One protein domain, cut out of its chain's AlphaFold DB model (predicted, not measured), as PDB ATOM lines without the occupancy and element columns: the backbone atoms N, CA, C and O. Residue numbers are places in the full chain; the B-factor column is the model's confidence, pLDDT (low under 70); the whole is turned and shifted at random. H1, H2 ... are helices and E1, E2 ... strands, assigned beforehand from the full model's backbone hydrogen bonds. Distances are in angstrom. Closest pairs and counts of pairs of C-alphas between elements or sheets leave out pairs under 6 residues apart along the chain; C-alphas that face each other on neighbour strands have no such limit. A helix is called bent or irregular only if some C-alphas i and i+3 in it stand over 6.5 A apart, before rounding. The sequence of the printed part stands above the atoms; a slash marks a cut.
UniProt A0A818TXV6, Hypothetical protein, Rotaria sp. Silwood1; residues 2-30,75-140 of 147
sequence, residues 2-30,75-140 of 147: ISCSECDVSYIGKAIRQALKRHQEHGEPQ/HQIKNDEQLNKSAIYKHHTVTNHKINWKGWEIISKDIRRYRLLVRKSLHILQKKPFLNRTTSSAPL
ATOM      1  N   ILE A   2     156.063 107.894 121.235       82.88
ATOM      2  CA  ILE A   2     155.610 107.024 120.142       82.88
ATOM      3  C   ILE A   2     156.222 107.595 118.866       82.88
ATOM      4  O   ILE A   2     156.152 108.809 118.673       82.88
ATOM      5  N   SER A   3     156.841 106.765 118.037       86.69
ATOM      6  CA  SER A   3     157.482 107.188 116.788       86.69
ATOM      7  C   SER A   3     156.886 106.470 115.580       86.69
ATOM      8  O   SER A   3     156.410 105.335 115.674       86.69
ATOM      9  N   CYS A   4     156.903 107.161 114.445       87.06
ATOM     10  CA  CYS A   4     156.735 106.556 113.128       87.06
ATOM     11  C   CYS A   4     157.972 105.696 112.828       87.06
ATOM     12  O   CYS A   4     159.089 106.094 113.152       87.06
ATOM     13  N   SER A   5     157.785 104.504 112.262       87.00
ATOM     14  CA  SER A   5     158.906 103.624 111.889       87.00
ATOM     15  C   SER A   5     159.555 104.025 110.565       87.00
ATOM     16  O   SER A   5     160.666 103.603 110.274       87.00
ATOM     17  N   GLU A   6     158.839 104.798 109.755       87.44
ATOM     18  CA  GLU A   6     159.200 105.121 108.371       87.44
ATOM     19  C   GLU A   6     159.593 106.595 108.204       87.44
ATOM     20  O   GLU A   6     159.966 107.029 107.119       87.44
ATOM     21  N   CYS A   7     159.488 107.390 109.269       87.88
ATOM     22  CA  CYS A   7     159.680 108.827 109.226       87.88
ATOM     23  C   CYS A   7     160.051 109.398 110.597       87.88
ATOM     24  O   CYS A   7     159.606 108.898 111.628       87.88
ATOM     25  N   ASP A   8     160.798 110.504 110.617       85.38
ATOM     26  CA  ASP A   8     161.320 111.127 111.846       85.38
ATOM     27  C   ASP A   8     160.269 111.918 112.648       85.38
ATOM     28  O   ASP A   8     160.573 112.851 113.397       85.38
ATOM     29  N   VAL A   9     158.993 111.554 112.523       87.25
ATOM     30  CA  VAL A   9     157.927 112.157 113.321       87.25
ATOM     31  C   VAL A   9     157.696 111.349 114.591       87.25
ATOM     32  O   VAL A   9     157.637 110.116 114.610       87.25
ATOM     33  N   SER A  10     157.521 112.072 115.688       86.62
ATOM     34  CA  SER A  10     157.288 111.485 116.998       86.62
ATOM     35  C   SER A  10     156.180 112.212 117.745       86.62
ATOM     36  O   SER A  10     155.797 113.338 117.415       86.62
ATOM     37  N   TYR A  11     155.648 111.528 118.753       86.50
ATOM     38  CA  TYR A  11     154.626 112.010 119.663       86.50
ATOM     39  C   TYR A  11     155.024 111.770 121.124       86.50
ATOM     40  O   TYR A  11     155.421 110.674 121.541       86.50
ATOM     41  N   ILE A  12     154.842 112.800 121.943       85.75
ATOM     42  CA  ILE A  12     155.059 112.788 123.387       85.75
ATOM     43  C   ILE A  12     153.709 112.951 124.097       85.75
ATOM     44  O   ILE A  12     153.148 114.049 124.190       85.75
ATOM     45  N   GLY A  13     153.185 111.836 124.608       76.88
ATOM     46  CA  GLY A  13     151.908 111.746 125.323       76.88
ATOM     47  C   GLY A  13     152.000 111.951 126.842       76.88
ATOM     48  O   GLY A  13     153.009 112.405 127.377       76.88
ATOM     49  N   LYS A  14     150.909 111.631 127.552       71.12
ATOM     50  CA  LYS A  14     150.835 111.639 129.026       71.12
ATOM     51  C   LYS A  14     150.898 110.208 129.584       71.12
ATOM     52  O   LYS A  14     150.198 109.349 129.075       71.12
ATOM     53  N   ALA A  15     151.646 110.056 130.682       65.38
ATOM     54  CA  ALA A  15     151.572 109.057 131.763       65.38
ATOM     55  C   ALA A  15     151.478 107.536 131.459       65.38
ATOM     56  O   ALA A  15     150.650 107.047 130.706       65.38
ATOM     57  N   ILE A  16     152.253 106.784 132.249       63.00
ATOM     58  CA  ILE A  16     152.485 105.328 132.209       63.00
ATOM     59  C   ILE A  16     151.215 104.491 132.444       63.00
ATOM     60  O   ILE A  16     150.951 103.546 131.711       63.00
ATOM     61  N   ARG A  17     150.403 104.834 133.461       60.88
ATOM     62  CA  ARG A  17     149.268 103.989 133.905       60.88
ATOM     63  C   ARG A  17     148.142 103.871 132.876       60.88
ATOM     64  O   ARG A  17     147.274 103.023 133.021       60.88
ATOM     65  N   GLN A  18     148.134 104.743 131.875       68.94
ATOM     66  CA  GLN A  18     147.125 104.769 130.821       68.94
ATOM     67  C   GLN A  18     147.743 104.543 129.441       68.94
ATOM     68  O   GLN A  18     147.052 104.783 128.463       68.94
ATOM     69  N   ALA A  19     149.003 104.098 129.340       73.62
ATOM     70  CA  ALA A  19     149.689 103.959 128.053       73.62
ATOM     71  C   ALA A  19     148.897 103.080 127.074       73.62
ATOM     72  O   ALA A  19     148.530 103.552 126.006       73.62
ATOM     73  N   LEU A  20     148.495 101.877 127.500       77.69
ATOM     74  CA  LEU A  20     147.681 100.969 126.679       77.69
ATOM     75  C   LEU A  20     146.343 101.593 126.259       77.69
ATOM     76  O   LEU A  20     145.980 101.572 125.089       77.69
ATOM     77  N   LYS A  21     145.629 102.219 127.203       78.88
ATOM     78  CA  LYS A  21     144.366 102.911 126.902       78.88
ATOM     79  C   LYS A  21     144.582 104.049 125.899       78.88
ATOM     80  O   LYS A  21     143.788 104.234 124.989       78.88
ATOM     81  N   ARG A  22     145.668 104.805 126.050       77.88
ATOM     82  CA  ARG A  22     146.036 105.911 125.163       77.88
ATOM     83  C   ARG A  22     146.405 105.428 123.775       77.88
ATOM     84  O   ARG A  22     146.057 106.088 122.810       77.88
ATOM     85  N   HIS A  23     147.098 104.307 123.668       85.19
ATOM     86  CA  HIS A  23     147.409 103.730 122.374       85.19
ATOM     87  C   HIS A  23     146.140 103.297 121.644       85.19
ATOM     88  O   HIS A  23     145.978 103.640 120.479       85.19
ATOM     89  N   GLN A  24     145.193 102.664 122.344       83.12
ATOM     90  CA  GLN A  24     143.873 102.353 121.790       83.12
ATOM     91  C   GLN A  24     143.120 103.620 121.356       83.12
ATOM     92  O   GLN A  24     142.596 103.663 120.251       83.12
ATOM     93  N   GLU A  25     143.142 104.689 122.166       81.94
ATOM     94  CA  GLU A  25     142.599 106.009 121.785       81.94
ATOM     95  C   GLU A  25     143.275 106.599 120.527       81.94
ATOM     96  O   GLU A  25     142.710 107.484 119.884       81.94
ATOM     97  N   HIS A  26     144.484 106.144 120.189       81.62
ATOM     98  CA  HIS A  26     145.239 106.543 119.001       81.62
ATOM     99  C   HIS A  26     145.166 105.522 117.853       81.62
ATOM    100  O   HIS A  26     145.721 105.795 116.789       81.62
ATOM    101  N   GLY A  27     144.472 104.397 118.039       82.56
ATOM    102  CA  GLY A  27     144.262 103.377 117.011       82.56
ATOM    103  C   GLY A  27     145.230 102.197 117.051       82.56
ATOM    104  O   GLY A  27     145.340 101.495 116.049       82.56
ATOM    105  N   GLU A  28     145.934 101.945 118.165       83.62
ATOM    106  CA  GLU A  28     146.668 100.682 118.319       83.62
ATOM    107  C   GLU A  28     145.674  99.511 118.211       83.62
ATOM    108  O   GLU A  28     144.699  99.473 118.975       83.62
ATOM    109  N   PRO A  29     145.896  98.563 117.279       79.44
ATOM    110  CA  PRO A  29     145.002  97.433 117.106       79.44
ATOM    111  C   PRO A  29     144.929  96.638 118.407       79.44
ATOM    112  O   PRO A  29     145.952  96.300 119.011       79.44
ATOM    113  N   GLN A  30     143.706  96.342 118.851       70.38
ATOM    114  CA  GLN A  30     143.511  95.506 120.024       70.38
ATOM    115  C   GLN A  30     144.105  94.132 119.727       70.38
ATOM    116  O   GLN A  30     143.630  93.411 118.853       70.38
ATOM    117  N   HIS A  75     128.730 102.433 119.525       52.75
ATOM    118  CA  HIS A  75     130.074 102.431 120.104       52.75
ATOM    119  C   HIS A  75     131.169 102.516 119.032       52.75
ATOM    120  O   HIS A  75     132.171 103.193 119.264       52.75
ATOM    121  N   GLN A  76     130.966 101.904 117.863       57.25
ATOM    122  CA  GLN A  76     131.913 101.980 116.745       57.25
ATOM    123  C   GLN A  76     132.000 103.401 116.162       57.25
ATOM    124  O   GLN A  76     133.090 103.966 116.109       57.25
ATOM    125  N   ILE A  77     130.862 104.050 115.884       58.41
ATOM    126  CA  ILE A  77     130.826 105.410 115.301       58.41
ATOM    127  C   ILE A  77     131.526 106.446 116.201       58.41
ATOM    128  O   ILE A  77     132.264 107.311 115.726       58.41
ATOM    129  N   LYS A  78     131.341 106.351 117.527       60.81
ATOM    130  CA  LYS A  78     132.011 107.248 118.489       60.81
ATOM    131  C   LYS A  78     133.524 107.034 118.541       60.81
ATOM    132  O   LYS A  78     134.262 107.998 118.751       60.81
ATOM    133  N   ASN A  79     133.979 105.794 118.371       69.44
ATOM    134  CA  ASN A  79     135.403 105.480 118.353       69.44
ATOM    135  C   ASN A  79     136.077 106.062 117.107       69.44
ATOM    136  O   ASN A  79     137.124 106.692 117.245       69.44
ATOM    137  N   ASP A  80     135.461 105.954 115.931       70.25
ATOM    138  CA  ASP A  80     136.037 106.478 114.684       70.25
ATOM    139  C   ASP A  80     136.158 108.006 114.698       70.25
ATOM    140  O   ASP A  80     137.191 108.572 114.327       70.25
ATOM    141  N   GLU A  81     135.146 108.707 115.218       79.31
ATOM    142  CA  GLU A  81     135.205 110.163 115.373       79.31
ATOM    143  C   GLU A  81     136.301 110.595 116.368       79.31
ATOM    144  O   GLU A  81     136.947 111.637 116.204       79.31
ATOM    145  N   GLN A  82     136.543 109.790 117.405       78.62
ATOM    146  CA  GLN A  82     137.599 110.028 118.385       78.62
ATOM    147  C   GLN A  82     138.995 109.742 117.813       78.62
ATOM    148  O   GLN A  82     139.911 110.546 118.018       78.62
ATOM    149  N   LEU A  83     139.154 108.660 117.048       81.31
ATOM    150  CA  LEU A  83     140.391 108.320 116.341       81.31
ATOM    151  C   LEU A  83     140.771 109.427 115.359       81.31
ATOM    152  O   LEU A  83     141.905 109.916 115.379       81.31
ATOM    153  N   ASN A  84     139.790 109.935 114.613       81.44
ATOM    154  CA  ASN A  84     139.957 111.052 113.689       81.44
ATOM    155  C   ASN A  84     140.380 112.364 114.362       81.44
ATOM    156  O   ASN A  84     140.831 113.275 113.676       81.44
ATOM    157  N   LYS A  85     140.299 112.510 115.688       83.94
ATOM    158  CA  LYS A  85     140.838 113.691 116.398       83.94
ATOM    159  C   LYS A  85     142.327 113.549 116.716       83.94
ATOM    160  O   LYS A  85     143.002 114.548 116.979       83.94
ATOM    161  N   SER A  86     142.853 112.330 116.682       85.06
ATOM    162  CA  SER A  86     144.204 112.006 117.113       85.06
ATOM    163  C   SER A  86     145.235 112.299 116.012       85.06
ATOM    164  O   SER A  86     145.097 111.870 114.870       85.06
ATOM    165  N   ALA A  87     146.286 113.058 116.348       87.19
ATOM    166  CA  ALA A  87     147.323 113.437 115.382       87.19
ATOM    167  C   ALA A  87     148.106 112.224 114.855       87.19
ATOM    168  O   ALA A  87     148.463 112.194 113.683       87.19
ATOM    169  N   ILE A  88     148.323 111.219 115.711       88.00
ATOM    170  CA  ILE A  88     148.959 109.952 115.337       88.00
ATOM    171  C   ILE A  88     148.114 109.216 114.293       88.00
ATOM    172  O   ILE A  88     148.627 108.836 113.247       88.00
ATOM    173  N   TYR A  89     146.816 109.058 114.558       88.69
ATOM    174  CA  TYR A  89     145.912 108.354 113.650       88.69
ATOM    175  C   TYR A  89     145.795 109.077 112.307       88.69
ATOM    176  O   TYR A  89     145.926 108.448 111.266       88.69
ATOM    177  N   LYS A  90     145.663 110.411 112.319       89.12
ATOM    178  CA  LYS A  90     145.687 111.218 111.088       89.12
ATOM    179  C   LYS A  90     146.970 111.044 110.286       89.12
ATOM    180  O   LYS A  90     146.923 111.010 109.066       89.12
ATOM    181  N   HIS A  91     148.116 110.989 110.960       89.31
ATOM    182  CA  HIS A  91     149.383 110.767 110.281       89.31
ATOM    183  C   HIS A  91     149.381 109.407 109.582       89.31
ATOM    184  O   HIS A  91     149.600 109.356 108.381       89.31
ATOM    185  N   HIS A  92     149.015 108.345 110.303       88.81
ATOM    186  CA  HIS A  92     148.888 107.007 109.734       88.81
ATOM    187  C   HIS A  92     147.918 106.952 108.550       88.81
ATOM    188  O   HIS A  92     148.250 106.354 107.539       88.81
ATOM    189  N   THR A  93     146.740 107.576 108.627       88.38
ATOM    190  CA  THR A  93     145.773 107.526 107.516       88.38
ATOM    191  C   THR A  93     146.224 108.308 106.286       88.38
ATOM    192  O   THR A  93     145.903 107.910 105.172       88.38
ATOM    193  N   VAL A  94     146.965 109.406 106.464       90.25
ATOM    194  CA  VAL A  94     147.443 110.245 105.353       90.25
ATOM    195  C   VAL A  94     148.693 109.664 104.697       90.25
ATOM    196  O   VAL A  94     148.790 109.669 103.475       90.25
ATOM    197  N   THR A  95     149.657 109.194 105.489       89.44
ATOM    198  CA  THR A  95     150.942 108.709 104.963       89.44
ATOM    199  C   THR A  95     150.983 107.198 104.778       89.44
ATOM    200  O   THR A  95     151.896 106.695 104.138       89.44
ATOM    201  N   ASN A  96     150.015 106.466 105.337       89.81
ATOM    202  CA  ASN A  96     150.002 105.004 105.399       89.81
ATOM    203  C   ASN A  96     151.263 104.401 106.055       89.81
ATOM    204  O   ASN A  96     151.614 103.253 105.801       89.81
ATOM    205  N   HIS A  97     151.948 105.176 106.903       89.56
ATOM    206  CA  HIS A  97     153.168 104.733 107.573       89.56
ATOM    207  C   HIS A  97     152.870 103.887 108.806       89.56
ATOM    208  O   HIS A  97     151.965 104.187 109.593       89.56
ATOM    209  N   LYS A  98     153.721 102.896 109.069       87.69
ATOM    210  CA  LYS A  98     153.631 102.066 110.269       87.69
ATOM    211  C   LYS A  98     154.074 102.821 111.523       87.69
ATOM    212  O   LYS A  98     155.191 103.329 111.625       87.69
ATOM    213  N   ILE A  99     153.212 102.817 112.538       88.25
ATOM    214  CA  ILE A  99     153.518 103.363 113.865       88.25
ATOM    215  C   ILE A  99     154.144 102.276 114.740       88.25
ATOM    216  O   ILE A  99     153.634 101.154 114.829       88.25
ATOM    217  N   ASN A 100     155.229 102.614 115.436       88.56
ATOM    218  CA  ASN A 100     155.833 101.713 116.403       88.56
ATOM    219  C   ASN A 100     155.116 101.800 117.757       88.56
ATOM    220  O   ASN A 100     155.463 102.604 118.624       88.56
ATOM    221  N   TRP A 101     154.127 100.930 117.953       84.12
ATOM    222  CA  TRP A 101     153.389 100.837 119.216       84.12
ATOM    223  C   TRP A 101     154.128 100.076 120.323       84.12
ATOM    224  O   TRP A 101     153.785 100.225 121.493       84.12
ATOM    225  N   LYS A 102     155.152  99.275 119.985       81.56
ATOM    226  CA  LYS A 102     155.915  98.459 120.950       81.56
ATOM    227  C   LYS A 102     157.151  99.181 121.493       81.56
ATOM    228  O   LYS A 102     157.495  98.998 122.653       81.56
ATOM    229  N   GLY A 103     157.790 100.026 120.686       77.19
ATOM    230  CA  GLY A 103     159.014 100.761 121.029       77.19
ATOM    231  C   GLY A 103     158.787 102.061 121.802       77.19
ATOM    232  O   GLY A 103     159.568 102.998 121.653       77.19
ATOM    233  N   TRP A 104     157.709 102.170 122.581       83.62
ATOM    234  CA  TRP A 104     157.411 103.411 123.284       83.62
ATOM    235  C   TRP A 104     158.195 103.531 124.592       83.62
ATOM    236  O   TRP A 104     158.170 102.655 125.449       83.62
ATOM    237  N   GLU A 105     158.862 104.668 124.779       82.38
ATOM    238  CA  GLU A 105     159.644 104.929 125.997       82.38
ATOM    239  C   GLU A 105     158.924 105.829 127.017       82.38
ATOM    240  O   GLU A 105     158.142 106.727 126.674       82.38
ATOM    241  N   ILE A 106     159.236 105.654 128.299       81.75
ATOM    242  CA  ILE A 106     158.806 106.569 129.359       81.75
ATOM    243  C   ILE A 106     159.884 107.635 129.530       81.75
ATOM    244  O   ILE A 106     160.919 107.388 130.134       81.75
ATOM    245  N   ILE A 107     159.617 108.839 129.025       78.81
ATOM    246  CA  ILE A 107     160.603 109.933 129.026       78.81
ATOM    247  C   ILE A 107     160.709 110.600 130.412       78.81
ATOM    248  O   ILE A 107     161.753 111.116 130.788       78.81
ATOM    249  N   SER A 108     159.626 110.608 131.199       78.38
ATOM    250  CA  SER A 108     159.643 111.155 132.561       78.38
ATOM    251  C   SER A 108     158.568 110.536 133.457       78.38
ATOM    252  O   SER A 108     157.497 110.129 132.996       78.38
ATOM    253  N   LYS A 109     158.847 110.492 134.766       82.94
ATOM    254  CA  LYS A 109     157.919 110.051 135.818       82.94
ATOM    255  C   LYS A 109     157.873 111.104 136.924       82.94
ATOM    256  O   LYS A 109     158.911 111.602 137.348       82.94
ATOM    257  N   ASP A 110     156.675 111.453 137.379       84.25
ATOM    258  CA  ASP A 110     156.472 112.342 138.526       84.25
ATOM    259  C   ASP A 110     155.154 111.989 139.226       84.25
ATOM    260  O   ASP A 110     154.223 111.474 138.598       84.25
ATOM    261  N   ILE A 111     155.087 112.256 140.526       85.06
ATOM    262  CA  ILE A 111     153.886 112.085 141.350       85.06
ATOM    263  C   ILE A 111     152.960 113.292 141.156       85.06
ATOM    264  O   ILE A 111     151.739 113.142 141.077       85.06
ATOM    265  N   ARG A 112     153.523 114.504 141.049       85.88
ATOM    266  CA  ARG A 112     152.740 115.741 140.942       85.88
ATOM    267  C   ARG A 112     152.368 116.014 139.488       85.88
ATOM    268  O   ARG A 112     153.231 116.227 138.635       85.88
ATOM    269  N   ARG A 113     151.061 116.110 139.220       82.44
ATOM    270  CA  ARG A 113     150.505 116.350 137.874       82.44
ATOM    271  C   ARG A 113     151.100 117.583 137.189       82.44
ATOM    272  O   ARG A 113     151.432 117.509 136.012       82.44
ATOM    273  N   TYR A 114     151.241 118.696 137.906       83.56
ATOM    274  CA  TYR A 114     151.781 119.935 137.339       83.56
ATOM    275  C   TYR A 114     153.237 119.777 136.873       83.56
ATOM    276  O   TYR A 114     153.560 120.123 135.741       83.56
ATOM    277  N   ARG A 115     154.098 119.153 137.689       84.00
ATOM    278  CA  ARG A 115     155.503 118.895 137.328       84.00
ATOM    279  C   ARG A 115     155.624 118.008 136.092       84.00
ATOM    280  O   ARG A 115     156.475 118.253 135.243       84.00
ATOM    281  N   LEU A 116     154.726 117.032 135.944       83.69
ATOM    282  CA  LEU A 116     154.653 116.209 134.738       83.69
ATOM    283  C   LEU A 116     154.310 117.042 133.490       83.69
ATOM    284  O   LEU A 116     154.878 116.801 132.428       83.69
ATOM    285  N   LEU A 117     153.409 118.026 133.603       83.19
ATOM    286  CA  LEU A 117     153.087 118.934 132.494       83.19
ATOM    287  C   LEU A 117     154.278 119.822 132.130       83.19
ATOM    288  O   LEU A 117     154.577 119.957 130.945       83.19
ATOM    289  N   VAL A 118     154.987 120.370 133.118       84.06
ATOM    290  CA  VAL A 118     156.201 121.169 132.888       84.06
ATOM    291  C   VAL A 118     157.274 120.327 132.193       84.06
ATOM    292  O   VAL A 118     157.732 120.697 131.117       84.06
ATOM    293  N   ARG A 119     157.598 119.139 132.724       85.19
ATOM    294  CA  ARG A 119     158.574 118.215 132.116       85.19
ATOM    295  C   ARG A 119     158.190 117.799 130.701       85.19
ATOM    296  O   ARG A 119     159.033 117.800 129.812       85.19
ATOM    297  N   LYS A 120     156.912 117.489 130.460       83.38
ATOM    298  CA  LYS A 120     156.404 117.217 129.107       83.38
ATOM    299  C   LYS A 120     156.675 118.399 128.174       83.38
ATOM    300  O   LYS A 120     157.117 118.187 127.052       83.38
ATOM    301  N   SER A 121     156.407 119.614 128.638       85.19
ATOM    302  CA  SER A 121     156.587 120.837 127.846       85.19
ATOM    303  C   SER A 121     158.065 121.072 127.529       85.19
ATOM    304  O   SER A 121     158.387 121.354 126.382       85.19
ATOM    305  N   LEU A 122     158.963 120.830 128.490       86.50
ATOM    306  CA  LEU A 122     160.413 120.872 128.275       86.50
ATOM    307  C   LEU A 122     160.872 119.833 127.246       86.50
ATOM    308  O   LEU A 122     161.621 120.166 126.337       86.50
ATOM    309  N   HIS A 123     160.382 118.593 127.326       86.94
ATOM    310  CA  HIS A 123     160.721 117.575 126.329       86.94
ATOM    311  C   HIS A 123     160.184 117.904 124.935       86.94
ATOM    312  O   HIS A 123     160.862 117.623 123.952       86.94
ATOM    313  N   ILE A 124     158.992 118.500 124.835       85.81
ATOM    314  CA  ILE A 124     158.466 118.988 123.555       85.81
ATOM    315  C   ILE A 124     159.352 120.118 123.021       85.81
ATOM    316  O   ILE A 124     159.675 120.111 121.840       85.81
ATOM    317  N   LEU A 125     159.786 121.045 123.877       85.00
ATOM    318  CA  LEU A 125     160.661 122.150 123.487       85.00
ATOM    319  C   LEU A 125     162.033 121.658 122.996       85.00
ATOM    320  O   LEU A 125     162.521 122.132 121.974       85.00
ATOM    321  N   GLN A 126     162.623 120.684 123.696       86.81
ATOM    322  CA  GLN A 126     163.927 120.102 123.366       86.81
ATOM    323  C   GLN A 126     163.879 119.223 122.112       86.81
ATOM    324  O   GLN A 126     164.690 119.397 121.209       86.81
ATOM    325  N   LYS A 127     162.939 118.267 122.056       85.94
ATOM    326  CA  LYS A 127     162.869 117.261 120.982       85.94
ATOM    327  C   LYS A 127     162.076 117.728 119.752       85.94
ATOM    328  O   LYS A 127     162.157 117.078 118.720       85.94
ATOM    329  N   LYS A 128     161.277 118.796 119.869       86.38
ATOM    330  CA  LYS A 128     160.402 119.356 118.815       86.38
ATOM    331  C   LYS A 128     159.604 118.291 118.026       86.38
ATOM    332  O   LYS A 128     159.653 118.266 116.800       86.38
ATOM    333  N   PRO A 129     158.851 117.404 118.708       86.31
ATOM    334  CA  PRO A 129     158.094 116.339 118.050       86.31
ATOM    335  C   PRO A 129     156.987 116.900 117.142       86.31
ATOM    336  O   PRO A 129     156.141 117.674 117.590       86.31
ATOM    337  N   PHE A 130     156.947 116.453 115.884       87.19
ATOM    338  CA  PHE A 130     156.026 116.971 114.861       87.19
ATOM    339  C   PHE A 130     154.538 116.678 115.139       87.19
ATOM    340  O   PHE A 130     153.668 117.479 114.804       87.19
ATOM    341  N   LEU A 131     154.214 115.553 115.789       84.81
ATOM    342  CA  LEU A 131     152.818 115.133 116.005       84.81
ATOM    343  C   LEU A 131     152.178 115.740 117.266       84.81
ATOM    344  O   LEU A 131     151.003 115.494 117.561       84.81
ATOM    345  N   ASN A 132     152.923 116.525 118.046       82.94
ATOM    346  CA  ASN A 132     152.409 117.159 119.252       82.94
ATOM    347  C   ASN A 132     151.660 118.452 118.929       82.94
ATOM    348  O   ASN A 132     152.256 119.473 118.611       82.94
ATOM    349  N   ARG A 133     150.342 118.456 119.150       69.19
ATOM    350  CA  ARG A 133     149.583 119.708 119.254       69.19
ATOM    351  C   ARG A 133     149.825 120.317 120.639       69.19
ATOM    352  O   ARG A 133     149.654 119.640 121.655       69.19
ATOM    353  N   THR A 134     150.210 121.589 120.694       58.47
ATOM    354  CA  THR A 134     150.564 122.346 121.917       58.47
ATOM    355  C   THR A 134     149.393 122.580 122.885       58.47
ATOM    356  O   THR A 134     149.558 123.209 123.925       58.47
ATOM    357  N   THR A 135     148.214 122.015 122.619       55.19
ATOM    358  CA  THR A 135     146.960 122.272 123.347       55.19
ATOM    359  C   THR A 135     146.910 121.722 124.778       55.19
ATOM    360  O   THR A 135     145.964 122.005 125.503       55.19
ATOM    361  N   SER A 136     147.885 120.913 125.214       57.81
ATOM    362  CA  SER A 136     147.855 120.268 126.544       57.81
ATOM    363  C   SER A 136     149.160 120.339 127.347       57.81
ATOM    364  O   SER A 136     149.299 119.610 128.338       57.81
ATOM    365  N   SER A 137     150.118 121.154 126.905       65.31
ATOM    366  CA  SER A 137     151.360 121.485 127.622       65.31
ATOM    367  C   SER A 137     151.155 122.681 128.552       65.31
ATOM    368  O   SER A 137     150.248 123.483 128.346       65.31
ATOM    369  N   ALA A 138     151.987 122.790 129.590       65.62
ATOM    370  CA  ALA A 138     152.053 124.015 130.378       65.62
ATOM    371  C   ALA A 138     152.713 125.107 129.516       65.62
ATOM    372  O   ALA A 138     153.714 124.804 128.858       65.62
ATOM    373  N   PRO A 139     152.187 126.344 129.492       68.31
ATOM    374  CA  PRO A 139     152.876 127.445 128.838       68.31
ATOM    375  C   PRO A 139     154.204 127.671 129.563       68.31
ATOM    376  O   PRO A 139     154.230 127.947 130.761       68.31
ATOM    377  N   LEU A 140     155.312 127.490 128.849       70.19
ATOM    378  CA  LEU A 140     156.627 127.861 129.347       70.19
ATOM    379  C   LEU A 140     156.821 129.333 128.991       70.19
ATOM    380  O   LEU A 140     157.128 129.655 127.847       70.19
TER     381      LEU A 140
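What this domain is: This is residues 2 to 30 and 75 to 140 of the 147 residues of the protein "Hypothetical protein" of Rotaria sp. Silwood1 (UniProt A0A818TXV6). Four helices with few contacts between them are spread along the longest axis, with H4 at one end, H2 and H3 at the other end, and H1 and the strand E1 between, and long loops join E1 to H1 and H3 to H4. The short strand E1 lies between two stretches too short to be named, residues 10 to 11 and residues 99 to 100, and residues 128 to 140 fold back beside H4. The 95 printed residues have one named strand and four named helices, in the order E1, H1, H2, H3, H4; the class is mostly helix, but under half of the residues are in named elements. The whole is compact, with a radius of gyration of the C-alphas of 13.5 A and spans of 35 by 30 by 24 A.

Where its parts are: E1 is residues 2 to 4, 7.1 A long, and begins at C-alpha 2 at (155.610, 107.024, 120.142). H1 is residues 16 to 25, 14.4 A; it is irregular, with C-alphas 17 and 20 at 8.0 A from each other. H2 is residues 75 to 83, 12.5 A, beginning at C-alpha 75 at (130.074, 102.431, 120.104). H3 is residues 87 to 95, 12.0 A. H4, the longest helix, is residues 113 to 127, 21.0 A, and ends at C-alpha 127 at (162.869, 117.261, 120.982).

How they stand to each other: E1 pairs with no named strand. Its residues 2 to 3 pair with residues 10 to 11, antiparallel, and its residues 3 to 4 with residues 99 to 100, antiparallel. E1 and H3 are near each other, with 5 pairs of C-alphas within 10 A. H1 and H2 only just touch, with 3 pairs of C-alphas within 8 A; the closest C-alphas are those of Glu 25 and Leu 83, 6.3 A apart, and the lines are about perpendicular at 73 degrees. H2 and H3 are close but not clearly touching; the closest C-alphas are those of Leu 83 and Tyr 89, 6.1 A apart, and the lines are about perpendicular at 85 degrees. H4 touches no helix, and it is apart from E1, H1, H2 and H3. In H2, H3 and H4 every O i to N i+4 pair is within hydrogen-bond range; in H1 it is 4 of 6.

The domain as a whole: The two C-alphas farthest apart are those of His 75 and Gln 126, 38.3 A. Residues 31 to 74 are not printed, and C-alphas 30 and 75 are 15.1 A apart across this cut, which falls in the link from H1 to H2. The links from E1 to H1, 11 residues, and from H3 to H4, 17 residues, are long; that from H2 to H3 is tight. The mean pLDDT of the printed part is 80.1, and residues 15 to 18, 75 to 79 and 133 to 139 are under 70.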